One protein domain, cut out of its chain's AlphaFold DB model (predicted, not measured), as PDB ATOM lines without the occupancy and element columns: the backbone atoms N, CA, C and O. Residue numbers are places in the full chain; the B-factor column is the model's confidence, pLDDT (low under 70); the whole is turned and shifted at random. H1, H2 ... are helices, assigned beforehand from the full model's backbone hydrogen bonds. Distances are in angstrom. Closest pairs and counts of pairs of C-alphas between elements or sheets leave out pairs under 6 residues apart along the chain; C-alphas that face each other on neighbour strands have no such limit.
ATOM      1  N   ALA A  84     -39.571  -8.773  -2.181       97.38
ATOM      2  CA  ALA A  84     -38.964  -9.965  -1.605       97.38
ATOM      3  C   ALA A  84     -37.439  -9.828  -1.486       97.38
ATOM      4  O   ALA A  84     -36.882 -10.141  -0.445       97.38
ATOM      5  N   GLU A  85     -36.783  -9.247  -2.494       96.12
ATOM      6  CA  GLU A  85     -35.348  -8.956  -2.437       96.12
ATOM      7  C   GLU A  85     -35.017  -7.841  -1.433       96.12
ATOM      8  O   GLU A  85     -34.116  -7.988  -0.615       96.12
ATOM      9  N   GLY A  86     -35.772  -6.737  -1.447       95.62
ATOM     10  CA  GLY A  86     -35.508  -5.584  -0.582       95.62
ATOM     11  C   GLY A  86     -35.780  -5.823   0.907       95.62
ATOM     12  O   GLY A  86     -35.295  -5.057   1.737       95.62
ATOM     13  N   PHE A  87     -36.558  -6.856   1.241       97.31
ATOM     14  CA  PHE A  87     -36.854  -7.275   2.614       97.31
ATOM     15  C   PHE A  87     -36.332  -8.681   2.940       97.31
ATOM     16  O   PHE A  87     -36.700  -9.230   3.979       97.31
ATOM     17  N   ALA A  88     -35.474  -9.260   2.094       97.44
ATOM     18  CA  ALA A  88     -34.679 -10.416   2.491       97.44
ATOM     19  C   ALA A  88     -33.787 -10.032   3.686       97.44
ATOM     20  O   ALA A  88     -33.454  -8.855   3.870       97.44
ATOM     21  N   ALA A  89     -33.400 -11.007   4.515       97.19
ATOM     22  CA  ALA A  89     -32.543 -10.707   5.658       97.19
ATOM     23  C   ALA A  89     -31.220 -10.071   5.195       97.19
ATOM     24  O   ALA A  89     -30.656 -10.536   4.201       97.19
ATOM     25  N   PRO A  90     -30.731  -9.021   5.881       95.50
ATOM     26  CA  PRO A  90     -29.477  -8.365   5.534       95.50
ATOM     27  C   PRO A  90     -28.263  -9.263   5.838       95.50
ATOM     28  O   PRO A  90     -28.356 -10.098   6.740       95.50
ATOM     29  N   PRO A  91     -27.116  -9.047   5.155       94.62
ATOM     30  CA  PRO A  91     -25.891  -9.848   5.295       94.62
ATOM     31  C   PRO A  91     -25.494 -10.191   6.731       94.62
ATOM     32  O   PRO A  91     -25.243 -11.351   7.043       94.62
ATOM     33  N   LEU A  92     -25.565  -9.211   7.637       95.38
ATOM     34  CA  LEU A  92     -25.225  -9.371   9.055       95.38
ATOM     35  C   LEU A  92     -25.970 -10.518   9.760       95.38
ATOM     36  O   LEU A  92     -25.465 -11.044  10.745       95.38
ATOM     37  N   LEU A  93     -27.167 -10.889   9.299       96.88
ATOM     38  CA  LEU A  93     -27.970 -11.928   9.946       96.88
ATOM     39  C   LEU A  93     -27.737 -13.320   9.355       96.88
ATOM     40  O   LEU A  93     -28.168 -14.289   9.965       96.88
ATOM     41  N   TYR A  94     -27.087 -13.445   8.194       94.94
ATOM     42  CA  TYR A  94     -26.946 -14.735   7.509       94.94
ATOM     43  C   TYR A  94     -25.529 -15.088   7.058       94.94
ATOM     44  O   TYR A  94     -25.291 -16.238   6.696       94.94
ATOM     45  N   GLU A  95     -24.580 -14.149   7.054       91.88
ATOM     46  CA  GLU A  95     -23.180 -14.403   6.692       91.88
ATOM     47  C   GLU A  95     -22.446 -15.173   7.803       91.88
ATOM     48  O   GLU A  95     -21.566 -14.662   8.490       91.88
ATOM     49  N   CYS A  96     -22.818 -16.437   7.984       92.19
ATOM     50  CA  CYS A  96     -22.176 -17.380   8.891       92.19
ATOM     51  C   CYS A  96     -21.451 -18.487   8.111       92.19
ATOM     52  O   CYS A  96     -21.660 -18.667   6.909       92.19
ATOM     53  N   ILE A  97     -20.618 -19.274   8.804       92.44
ATOM     54  CA  ILE A  97     -19.874 -20.399   8.206       92.44
ATOM     55  C   ILE A  97     -20.816 -21.332   7.437       92.44
ATOM     56  O   ILE A  97     -20.505 -21.700   6.305       92.44
ATOM     57  N   ASN A  98     -21.999 -21.624   7.992       93.00
ATOM     58  CA  ASN A  98     -23.005 -22.469   7.346       93.00
ATOM     59  C   ASN A  98     -23.426 -21.923   5.975       93.00
ATOM     60  O   ASN A  98     -23.518 -22.681   5.013       93.00
ATOM     61  N   HIS A  99     -23.601 -20.608   5.842       93.56
ATOM     62  CA  HIS A  99     -23.925 -19.993   4.560       93.56
ATOM     63  C   HIS A  99     -22.796 -20.173   3.532       93.56
ATOM     64  O   HIS A  99     -23.072 -20.520   2.377       93.56
ATOM     65  N   PHE A 100     -21.535 -19.991   3.940       91.25
ATOM     66  CA  PHE A 100     -20.360 -20.148   3.071       91.25
ATOM     67  C   PHE A 100     -20.167 -21.595   2.601       91.25
ATOM     68  O   PHE A 100     -19.967 -21.842   1.408       91.25
ATOM     69  N   ILE A 101     -20.350 -22.570   3.495       92.19
ATOM     70  CA  ILE A 101     -20.277 -23.999   3.148       92.19
ATOM     71  C   ILE A 101     -21.500 -24.499   2.360       92.19
ATOM     72  O   ILE A 101     -21.590 -25.684   2.054       92.19
ATOM     73  N   GLY A 102     -22.416 -23.606   1.976       92.75
ATOM     74  CA  GLY A 102     -23.552 -23.918   1.112       92.75
ATOM     75  C   GLY A 102     -24.842 -24.269   1.851       92.75
ATOM     76  O   GLY A 102     -25.853 -24.475   1.196       92.75
ATOM     77  N   GLY A 103     -24.860 -24.255   3.181       94.94
ATOM     78  CA  GLY A 103     -26.077 -24.459   3.961       94.94
ATOM     79  C   GLY A 103     -27.114 -23.368   3.694       94.94
ATOM     80  O   GLY A 103     -26.793 -22.178   3.643       94.94
ATOM     81  N   ASN A 104     -28.368 -23.774   3.504       95.62
ATOM     82  CA  ASN A 104     -29.492 -22.867   3.245       95.62
ATOM     83  C   ASN A 104     -30.448 -22.710   4.436       95.62
ATOM     84  O   ASN A 104     -31.421 -21.963   4.337       95.62
ATOM     85  N   ILE A 105     -30.132 -23.352   5.562       95.38
ATOM     86  CA  ILE A 105     -30.877 -23.282   6.824       95.38
ATOM     87  C   ILE A 105     -30.916 -21.829   7.320       95.38
ATOM     88  O   ILE A 105     -29.933 -21.099   7.175       95.38
ATOM     89  N   MET A 106     -32.058 -21.386   7.852       96.44
ATOM     90  CA  MET A 106     -32.181 -20.076   8.504       96.44
ATOM     91  C   MET A 106     -31.326 -20.009   9.769       96.44
ATOM     92  O   MET A 106     -31.243 -20.971  10.528       96.44
ATOM     93  N   THR A 107     -30.695 -18.864  10.000       97.06
ATOM     94  CA  THR A 107     -30.017 -18.585  11.267       97.06
ATOM     95  C   THR A 107     -31.024 -18.185  12.348       97.06
ATOM     96  O   THR A 107     -32.144 -17.755  12.057       97.06
ATOM     97  N   ASN A 108     -30.604 -18.249  13.614       97.31
ATOM     98  CA  ASN A 108     -31.416 -17.783  14.741       97.31
ATOM     99  C   ASN A 108     -31.755 -16.286  14.613       97.31
ATOM    100  O   ASN A 108     -32.823 -15.831  15.023       97.31
ATOM    101  N   GLU A 109     -30.849 -15.500  14.037       97.56
ATOM    102  CA  GLU A 109     -31.021 -14.073  13.796       97.56
ATOM    103  C   GLU A 109     -32.086 -13.795  12.723       97.56
ATOM    104  O   GLU A 109     -32.898 -12.874  12.871       97.56
ATOM    105  N   GLU A 110     -32.125 -14.602  11.659       98.06
ATOM    106  CA  GLU A 110     -33.175 -14.551  10.636       98.06
ATOM    107  C   GLU A 110     -34.540 -14.962  11.210       98.06
ATOM    108  O   GLU A 110     -35.554 -14.306  10.934       98.06
ATOM    109  N   GLU A 111     -34.576 -16.003  12.048       98.31
ATOM    110  CA  GLU A 111     -35.781 -16.422  12.778       98.31
ATOM    111  C   GLU A 111     -36.297 -15.297  13.683       98.31
ATOM    112  O   GLU A 111     -37.472 -14.924  13.617       98.31
ATOM    113  N   PHE A 112     -35.410 -14.672  14.457       98.12
ATOM    114  CA  PHE A 112     -35.764 -13.559  15.334       98.12
ATOM    115  C   PHE A 112     -36.332 -12.357  14.559       98.12
ATOM    116  O   PHE A 112     -37.330 -11.750  14.971       98.12
ATOM    117  N   LEU A 113     -35.739 -12.011  13.409       98.12
ATOM    118  CA  LEU A 113     -36.244 -10.939  12.546       98.12
ATOM    119  C   LEU A 113     -37.648 -11.266  12.011       98.12
ATOM    120  O   LEU A 113     -38.549 -10.418  12.024       98.12
ATOM    121  N   THR A 114     -37.846 -12.511  11.590       98.50
ATOM    122  CA  THR A 114     -39.126 -13.041  11.111       98.50
ATOM    123  C   THR A 114     -40.214 -12.931  12.184       98.50
ATOM    124  O   THR A 114     -41.311 -12.419  11.922       98.50
ATOM    125  N   GLU A 115     -39.918 -13.341  13.419       98.50
ATOM    126  CA  GLU A 115     -40.832 -13.212  14.560       98.50
ATOM    127  C   GLU A 115     -41.170 -11.750  14.868       98.50
ATOM    128  O   GLU A 115     -42.337 -11.413  15.106       98.50
ATOM    129  N   CYS A 116     -40.177 -10.857  14.807       98.38
ATOM    130  CA  CYS A 116     -40.395  -9.427  14.989       98.38
ATOM    131  C   CYS A 116     -41.390  -8.875  13.961       98.38
ATOM    132  O   CYS A 116     -42.327  -8.167  14.346       98.38
ATOM    133  N   TYR A 117     -41.254  -9.224  12.680       98.56
ATOM    134  CA  TYR A 117     -42.209  -8.803  11.653       98.56
ATOM    135  C   TYR A 117     -43.620  -9.341  11.907       98.56
ATOM    136  O   TYR A 117     -44.587  -8.572  11.853       98.56
ATOM    137  N   LYS A 118     -43.760 -10.623  12.265       98.44
ATOM    138  CA  LYS A 118     -45.061 -11.227  12.612       98.44
ATOM    139  C   LYS A 118     -45.715 -10.508  13.798       98.44
ATOM    140  O   LYS A 118     -46.876 -10.105  13.707       98.44
ATOM    141  N   LYS A 119     -44.961 -10.254  14.874       98.38
ATOM    142  CA  LYS A 119     -45.433  -9.555  16.085       98.38
ATOM    143  C   LYS A 119     -45.940  -8.137  15.807       98.38
ATOM    144  O   LYS A 119     -46.876  -7.686  16.460       98.38
ATOM    145  N   HIS A 120     -45.356  -7.446  14.829       98.31
ATOM    146  CA  HIS A 120     -45.762  -6.094  14.429       98.31
ATOM    147  C   HIS A 120     -46.847  -6.077  13.340       98.31
ATOM    148  O   HIS A 120     -47.102  -5.034  12.738       98.31
ATOM    149  N   GLY A 121     -47.502  -7.212  13.070       98.00
ATOM    150  CA  GLY A 121     -48.580  -7.295  12.084       98.00
ATOM    151  C   GLY A 121     -48.093  -7.183  10.639       98.00
ATOM    152  O   GLY A 121     -48.845  -6.735   9.776       98.00
ATOM    153  N   ARG A 122     -46.838  -7.573  10.371       98.56
ATOM    154  CA  ARG A 122     -46.206  -7.578   9.042       98.56
ATOM    155  C   ARG A 122     -45.759  -8.984   8.610       98.56
ATOM    156  O   ARG A 122     -44.596  -9.170   8.256       98.56
ATOM    157  N   PRO A 123     -46.651  -9.996   8.608       98.38
ATOM    158  CA  PRO A 123     -46.290 -11.349   8.167       98.38
ATOM    159  C   PRO A 123     -45.820 -11.378   6.704       98.38
ATOM    160  O   PRO A 123     -45.040 -12.232   6.317       98.38
ATOM    161  N   ASP A 124     -46.243 -10.395   5.912       98.38
ATOM    162  CA  ASP A 124     -45.842 -10.198   4.525       98.38
ATOM    163  C   ASP A 124     -44.356  -9.838   4.345       98.38
ATOM    164  O   ASP A 124     -43.855  -9.933   3.227       98.38
ATOM    165  N   LEU A 125     -43.689  -9.341   5.395       98.31
ATOM    166  CA  LEU A 125     -42.240  -9.102   5.426       98.31
ATOM    167  C   LEU A 125     -41.491 -10.287   6.029       98.31
ATOM    168  O   LEU A 125     -40.404 -10.605   5.571       98.31
ATOM    169  N   ALA A 126     -42.095 -10.952   7.014       98.44
ATOM    170  CA  ALA A 126     -41.577 -12.200   7.560       98.44
ATOM    171  C   ALA A 126     -41.396 -13.252   6.448       98.44
ATOM    172  O   ALA A 126     -40.325 -13.827   6.322       98.44
ATOM    173  N   ASP A 127     -42.387 -13.379   5.563       98.38
ATOM    174  CA  ASP A 127     -42.336 -14.238   4.373       98.38
ATOM    175  C   ASP A 127     -41.194 -13.868   3.402       98.38
ATOM    176  O   ASP A 127     -40.591 -14.742   2.784       98.38
ATOM    177  N   CYS A 128     -40.847 -12.576   3.296       98.38
ATOM    178  CA  CYS A 128     -39.708 -12.134   2.481       98.38
ATOM    179  C   CYS A 128     -38.366 -12.568   3.090       98.38
ATOM    180  O   CYS A 128     -37.430 -12.834   2.344       98.38
ATOM    181  N   VAL A 129     -38.267 -12.639   4.422       98.12
ATOM    182  CA  VAL A 129     -37.074 -13.138   5.120       98.12
ATOM    183  C   VAL A 129     -36.980 -14.657   4.985       98.12
ATOM    184  O   VAL A 129     -35.954 -15.152   4.529       98.12
ATOM    185  N   GLU A 130     -38.065 -15.375   5.292       97.50
ATOM    186  CA  GLU A 130     -38.138 -16.845   5.238       97.50
ATOM    187  C   GLU A 130     -37.808 -17.387   3.839       97.50
ATOM    188  O   GLU A 130     -37.033 -18.330   3.696       97.50
ATOM    189  N   ASN A 131     -38.325 -16.744   2.790       96.62
ATOM    190  CA  ASN A 131     -38.059 -17.121   1.398       96.62
ATOM    191  C   ASN A 131     -36.931 -16.292   0.757       96.62
ATOM    192  O   ASN A 131     -36.706 -16.349  -0.454       96.62
ATOM    193  N   GLY A 132     -36.212 -15.499   1.557       96.69
ATOM    194  CA  GLY A 132     -35.206 -14.542   1.093       96.69
ATOM    195  C   GLY A 132     -33.904 -15.182   0.617       96.69
ATOM    196  O   GLY A 132     -33.123 -14.539  -0.093       96.69
ATOM    197  N   ARG A 133     -33.670 -16.457   0.961       96.50
ATOM    198  CA  ARG A 133     -32.413 -17.169   0.686       96.50
ATOM    199  C   ARG A 133     -32.047 -17.190  -0.796       96.50
ATOM    200  O   ARG A 133     -30.870 -17.056  -1.134       96.50
ATOM    201  N   ILE A 134     -33.037 -17.259  -1.688       96.12
ATOM    202  CA  ILE A 134     -32.815 -17.167  -3.137       96.12
ATOM    203  C   ILE A 134     -32.125 -15.856  -3.518       96.12
ATOM    204  O   ILE A 134     -31.131 -15.877  -4.236       96.12
ATOM    205  N   TYR A 135     -32.571 -14.719  -2.987       96.12
ATOM    206  CA  TYR A 135     -32.005 -13.407  -3.306       96.12
ATOM    207  C   TYR A 135     -30.594 -13.241  -2.751       96.12
ATOM    208  O   TYR A 135     -29.711 -12.724  -3.436       96.12
ATOM    209  N   GLN A 136     -30.358 -13.753  -1.546       95.38
ATOM    210  CA  GLN A 136     -29.032 -13.750  -0.935       95.38
ATOM    211  C   GLN A 136     -28.048 -14.577  -1.774       95.38
ATOM    212  O   GLN A 136     -26.964 -14.093  -2.096       95.38
ATOM    213  N   ARG A 137     -28.443 -15.771  -2.243       94.62
ATOM    214  CA  ARG A 137     -27.629 -16.576  -3.173       94.62
ATOM    215  C   ARG A 137     -27.439 -15.887  -4.524       94.62
ATOM    216  O   ARG A 137     -26.318 -15.840  -5.024       94.62
ATOM    217  N   LEU A 138     -28.493 -15.304  -5.100       93.38
ATOM    218  CA  LEU A 138     -28.414 -14.557  -6.362       93.38
ATOM    219  C   LEU A 138     -27.421 -13.386  -6.277       93.38
ATOM    220  O   LEU A 138     -26.702 -13.140  -7.244       93.38
ATOM    221  N   SER A 139     -27.319 -12.712  -5.125       91.25
ATOM    222  CA  SER A 139     -26.362 -11.614  -4.910       91.25
ATOM    223  C   SER A 139     -24.889 -12.052  -4.997       91.25
ATOM    224  O   SER A 139     -24.007 -11.249  -5.311       91.25
ATOM    225  N   LEU A 140     -24.632 -13.346  -4.780       90.38
ATOM    226  CA  LEU A 140     -23.311 -13.965  -4.834       90.38
ATOM    227  C   LEU A 140     -23.040 -14.666  -6.176       90.38
ATOM    228  O   LEU A 140     -21.933 -15.159  -6.401       90.38
ATOM    229  N   ILE A 141     -24.005 -14.706  -7.103       87.31
ATOM    230  CA  ILE A 141     -23.773 -15.303  -8.422       87.31
ATOM    231  C   ILE A 141     -22.657 -14.555  -9.153       87.31
ATOM    232  O   ILE A 141     -22.639 -13.330  -9.264       87.31
ATOM    233  N   GLY A 142     -21.712 -15.328  -9.687       83.31
ATOM    234  CA  GLY A 142     -20.523 -14.804 -10.354       83.31
ATOM    235  C   GLY A 142     -19.363 -14.498  -9.404       83.31
ATOM    236  O   GLY A 142     -18.271 -14.181  -9.881       83.31
ATOM    237  N   GLN A 143     -19.551 -14.637  -8.089       83.94
ATOM    238  CA  GLN A 143     -18.456 -14.660  -7.126       83.94
ATOM    239  C   GLN A 143     -17.874 -16.076  -7.060       83.94
ATOM    240  O   GLN A 143     -18.288 -16.915  -6.271       83.94
ATOM    241  N   TRP A 144     -16.901 -16.354  -7.924       70.38
ATOM    242  CA  TRP A 144     -16.238 -17.661  -8.025       70.38
ATOM    243  C   TRP A 144     -15.135 -17.846  -6.972       70.38
ATOM    244  O   TRP A 144     -14.039 -18.303  -7.290       70.38
ATOM    245  N   ASN A 145     -15.389 -17.425  -5.733       82.50
ATOM    246  CA  ASN A 145     -14.470 -17.683  -4.630       82.50
ATOM    247  C   ASN A 145     -14.653 -19.139  -4.173       82.50
ATOM    248  O   ASN A 145     -15.781 -19.578  -3.960       82.50
ATOM    249  N   SER A 146     -13.548 -19.870  -4.008       81.81
ATOM    250  CA  SER A 146     -13.535 -21.248  -3.502       81.81
ATOM    251  C   SER A 146     -14.148 -21.385  -2.106       81.81
ATOM    252  O   SER A 146     -14.554 -22.480  -1.736       81.81
ATOM    253  N   ALA A 147     -14.250 -20.286  -1.352       84.81
ATOM    254  CA  ALA A 147     -14.931 -20.245  -0.062       84.81
ATOM    255  C   ALA A 147     -16.437 -20.553  -0.148       84.81
ATOM    256  O   ALA A 147     -17.026 -20.952   0.852       84.81
ATOM    257  N   PHE A 148     -17.073 -20.379  -1.315       87.62
ATOM    258  CA  PHE A 148     -18.495 -20.668  -1.487       87.62
ATOM    259  C   PHE A 148     -18.707 -22.040  -2.117       87.62
ATOM    260  O   PHE A 148     -18.396 -22.255  -3.295       87.62
ATOM    261  N   ARG A 149     -19.320 -22.963  -1.372       88.25
ATOM    262  CA  ARG A 149     -19.712 -24.250  -1.958       88.25
ATOM    263  C   ARG A 149     -20.886 -24.062  -2.912       88.25
ATOM    264  O   ARG A 149     -21.936 -23.524  -2.563       88.25
ATOM    265  N   LYS A 150     -20.726 -24.568  -4.137       87.00
ATOM    266  CA  LYS A 150     -21.716 -24.414  -5.216       87.00
ATOM    267  C   LYS A 150     -23.042 -25.117  -4.934       87.00
ATOM    268  O   LYS A 150     -24.054 -24.716  -5.498       87.00
ATOM    269  N   ILE A 151     -23.045 -26.134  -4.070       88.62
ATOM    270  CA  ILE A 151     -24.254 -26.880  -3.709       88.62
ATOM    271  C   ILE A 151     -25.347 -25.965  -3.145       88.62
ATOM    272  O   ILE A 151     -26.487 -26.054  -3.593       88.62
ATOM    273  N   GLY A 152     -24.977 -24.983  -2.317       90.81
ATOM    274  CA  GLY A 152     -25.939 -24.065  -1.709       90.81
ATOM    275  C   GLY A 152     -26.675 -23.172  -2.700       90.81
ATOM    276  O   GLY A 152     -27.797 -22.750  -2.441       90.81
ATOM    277  N   PHE A 153     -26.085 -22.917  -3.869       91.19
ATOM    278  CA  PHE A 153     -26.759 -22.192  -4.944       91.19
ATOM    279  C   PHE A 153     -27.763 -23.058  -5.700       91.19
ATOM    280  O   PHE A 153     -28.574 -22.498  -6.423       91.19
ATOM    281  N   ARG A 154     -27.685 -24.390  -5.609       89.62
ATOM    282  CA  ARG A 154     -28.540 -25.315  -6.368       89.62
ATOM    283  C   ARG A 154     -29.796 -25.676  -5.596       89.62
ATOM    284  O   ARG A 154     -30.879 -25.571  -6.156       89.62
ATOM    285  N   GLU A 155     -29.633 -26.044  -4.328       91.25
ATOM    286  CA  GLU A 155     -30.726 -26.486  -3.449       91.25
ATOM    287  C   GLU A 155     -31.870 -25.469  -3.397       91.25
ATOM    288  O   GLU A 155     -33.043 -25.822  -3.409       91.25
ATOM    289  N   ILE A 156     -31.541 -24.174  -3.447       92.75
ATOM    290  CA  ILE A 156     -32.548 -23.110  -3.401       92.75
ATOM    291  C   ILE A 156     -33.487 -23.082  -4.620       92.75
ATOM    292  O   ILE A 156     -34.529 -22.433  -4.574       92.75
ATOM    293  N   PHE A 157     -33.131 -23.777  -5.703       92.62
ATOM    294  CA  PHE A 157     -33.954 -23.923  -6.903       92.62
ATOM    295  C   PHE A 157     -34.601 -25.306  -7.018       92.62
ATOM    296  O   PHE A 157     -35.249 -25.551  -8.029       92.62
ATOM    297  N   GLU A 158     -34.452 -26.207  -6.039       89.19
ATOM    298  CA  GLU A 158     -34.974 -27.585  -6.097       89.19
ATOM    299  C   GLU A 158     -36.404 -27.721  -6.637       89.19
ATOM    300  O   GLU A 158     -36.605 -28.567  -7.511       89.19
ATOM    301  N   PRO A 159     -37.381 -26.888  -6.225       90.94
ATOM    302  CA  PRO A 159     -38.742 -26.976  -6.755       90.94
ATOM    303  C   PRO A 159     -38.845 -26.755  -8.272       90.94
ATOM    304  O   PRO A 159     -39.771 -27.261  -8.905       90.94
ATOM    305  N   ASP A 160     -37.901 -26.011  -8.849       93.19
ATOM    306  CA  ASP A 160     -37.850 -25.632 -10.263       93.19
ATOM    307  C   ASP A 160     -36.824 -26.455 -11.067       93.19
ATOM    308  O   ASP A 160     -36.714 -26.295 -12.290       93.19
ATOM    309  N   LEU A 161     -36.045 -27.325 -10.411       91.69
ATOM    310  CA  LEU A 161     -35.045 -28.143 -11.088       91.69
ATOM    311  C   LEU A 161     -35.713 -29.281 -11.882       91.69
ATOM    312  O   LEU A 161     -36.659 -29.916 -11.410       91.69
TER     313      LEU A 161
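This is residues 84 to 161 of the 310 residues of an uncharacterized protein of Kwoniella bestiolae CBS 10118 (UniProt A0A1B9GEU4). A helical hairpin, the longest helix H3 folded back into H4, makes one end of an elongated body, and four short helices, H1, H2, H5 and H6, with the links between them make a looser other end. The hairpin's turn at Gly 121 and the long link between H5 and H6, at Ser 146, mark the two far ends. The printed part has 78 residues, with six named helices in the order H1 to H6 and no named strand, and its class is all helix. It is compact, with a radius of gyration of the C-alphas of 12.7 A, and only just elongated, with spans of 40 by 26 by 18 A.

H3, residues 108 to 119, is 16.3 A long and begins at C-alpha 108 (-31.416, -17.783, 14.741). H4, residues 123 to 130, is 10.3 A long. H5 follows at residues 133 to 139, 9.9 A long, and H6 at residues 151 to 155, 6.5 A long, ending at C-alpha 155 (-30.726, -26.486, -3.449). Before H3 come H1, residues 91 to 94, 5.5 A long from C-alpha 91 (-25.891, -9.848, 5.295), and H2, residues 97 to 100, 5.2 A long.

H3 and H4 touch as a helical hairpin, at a shallow tilt of 10 degrees, opposite ways; their closest C-alphas, those of Thr 114 and Ala 126, are 4.4 A apart. H3 touches H1 with residues 109 to 110 alone, closest at the C-alphas of Glu 109 and Leu 93, 5.4 A apart. H1 is close to H5 but not clearly touching, with the C-alphas of Pro 91 and Gln 136 closest at 8.0 A. H5 and H6 only just touch, with 3 pairs of C-alphas within 8 A, the closest those of Arg 137 and Phe 153 at 6.0 A. H2 touches no helix; it is close to H6 but not clearly touching, with the C-alphas of His 99 and Gly 152 closest at 7.7 A. H4 and H5 meet only through their link, as do H1 and H2. H3 is apart from H2, H5 and H6. In H3, H5 and H6 every O i to N i+4 pair is within hydrogen-bond range, in H4 3 of 4 are, and H1 and H2 are too short for such a pair.

The C-alphas of Gly 121 and Ser 146 are the two farthest apart, at 40.8 A. The printed part, residues 84 to 161, has no cut. The link from H5 to H6, 11 residues, is long; that from H2 to H3, 7 residues, is short, and the other three are tight. The mean pLDDT of the printed part is 93.9, and no printed residue is under 70.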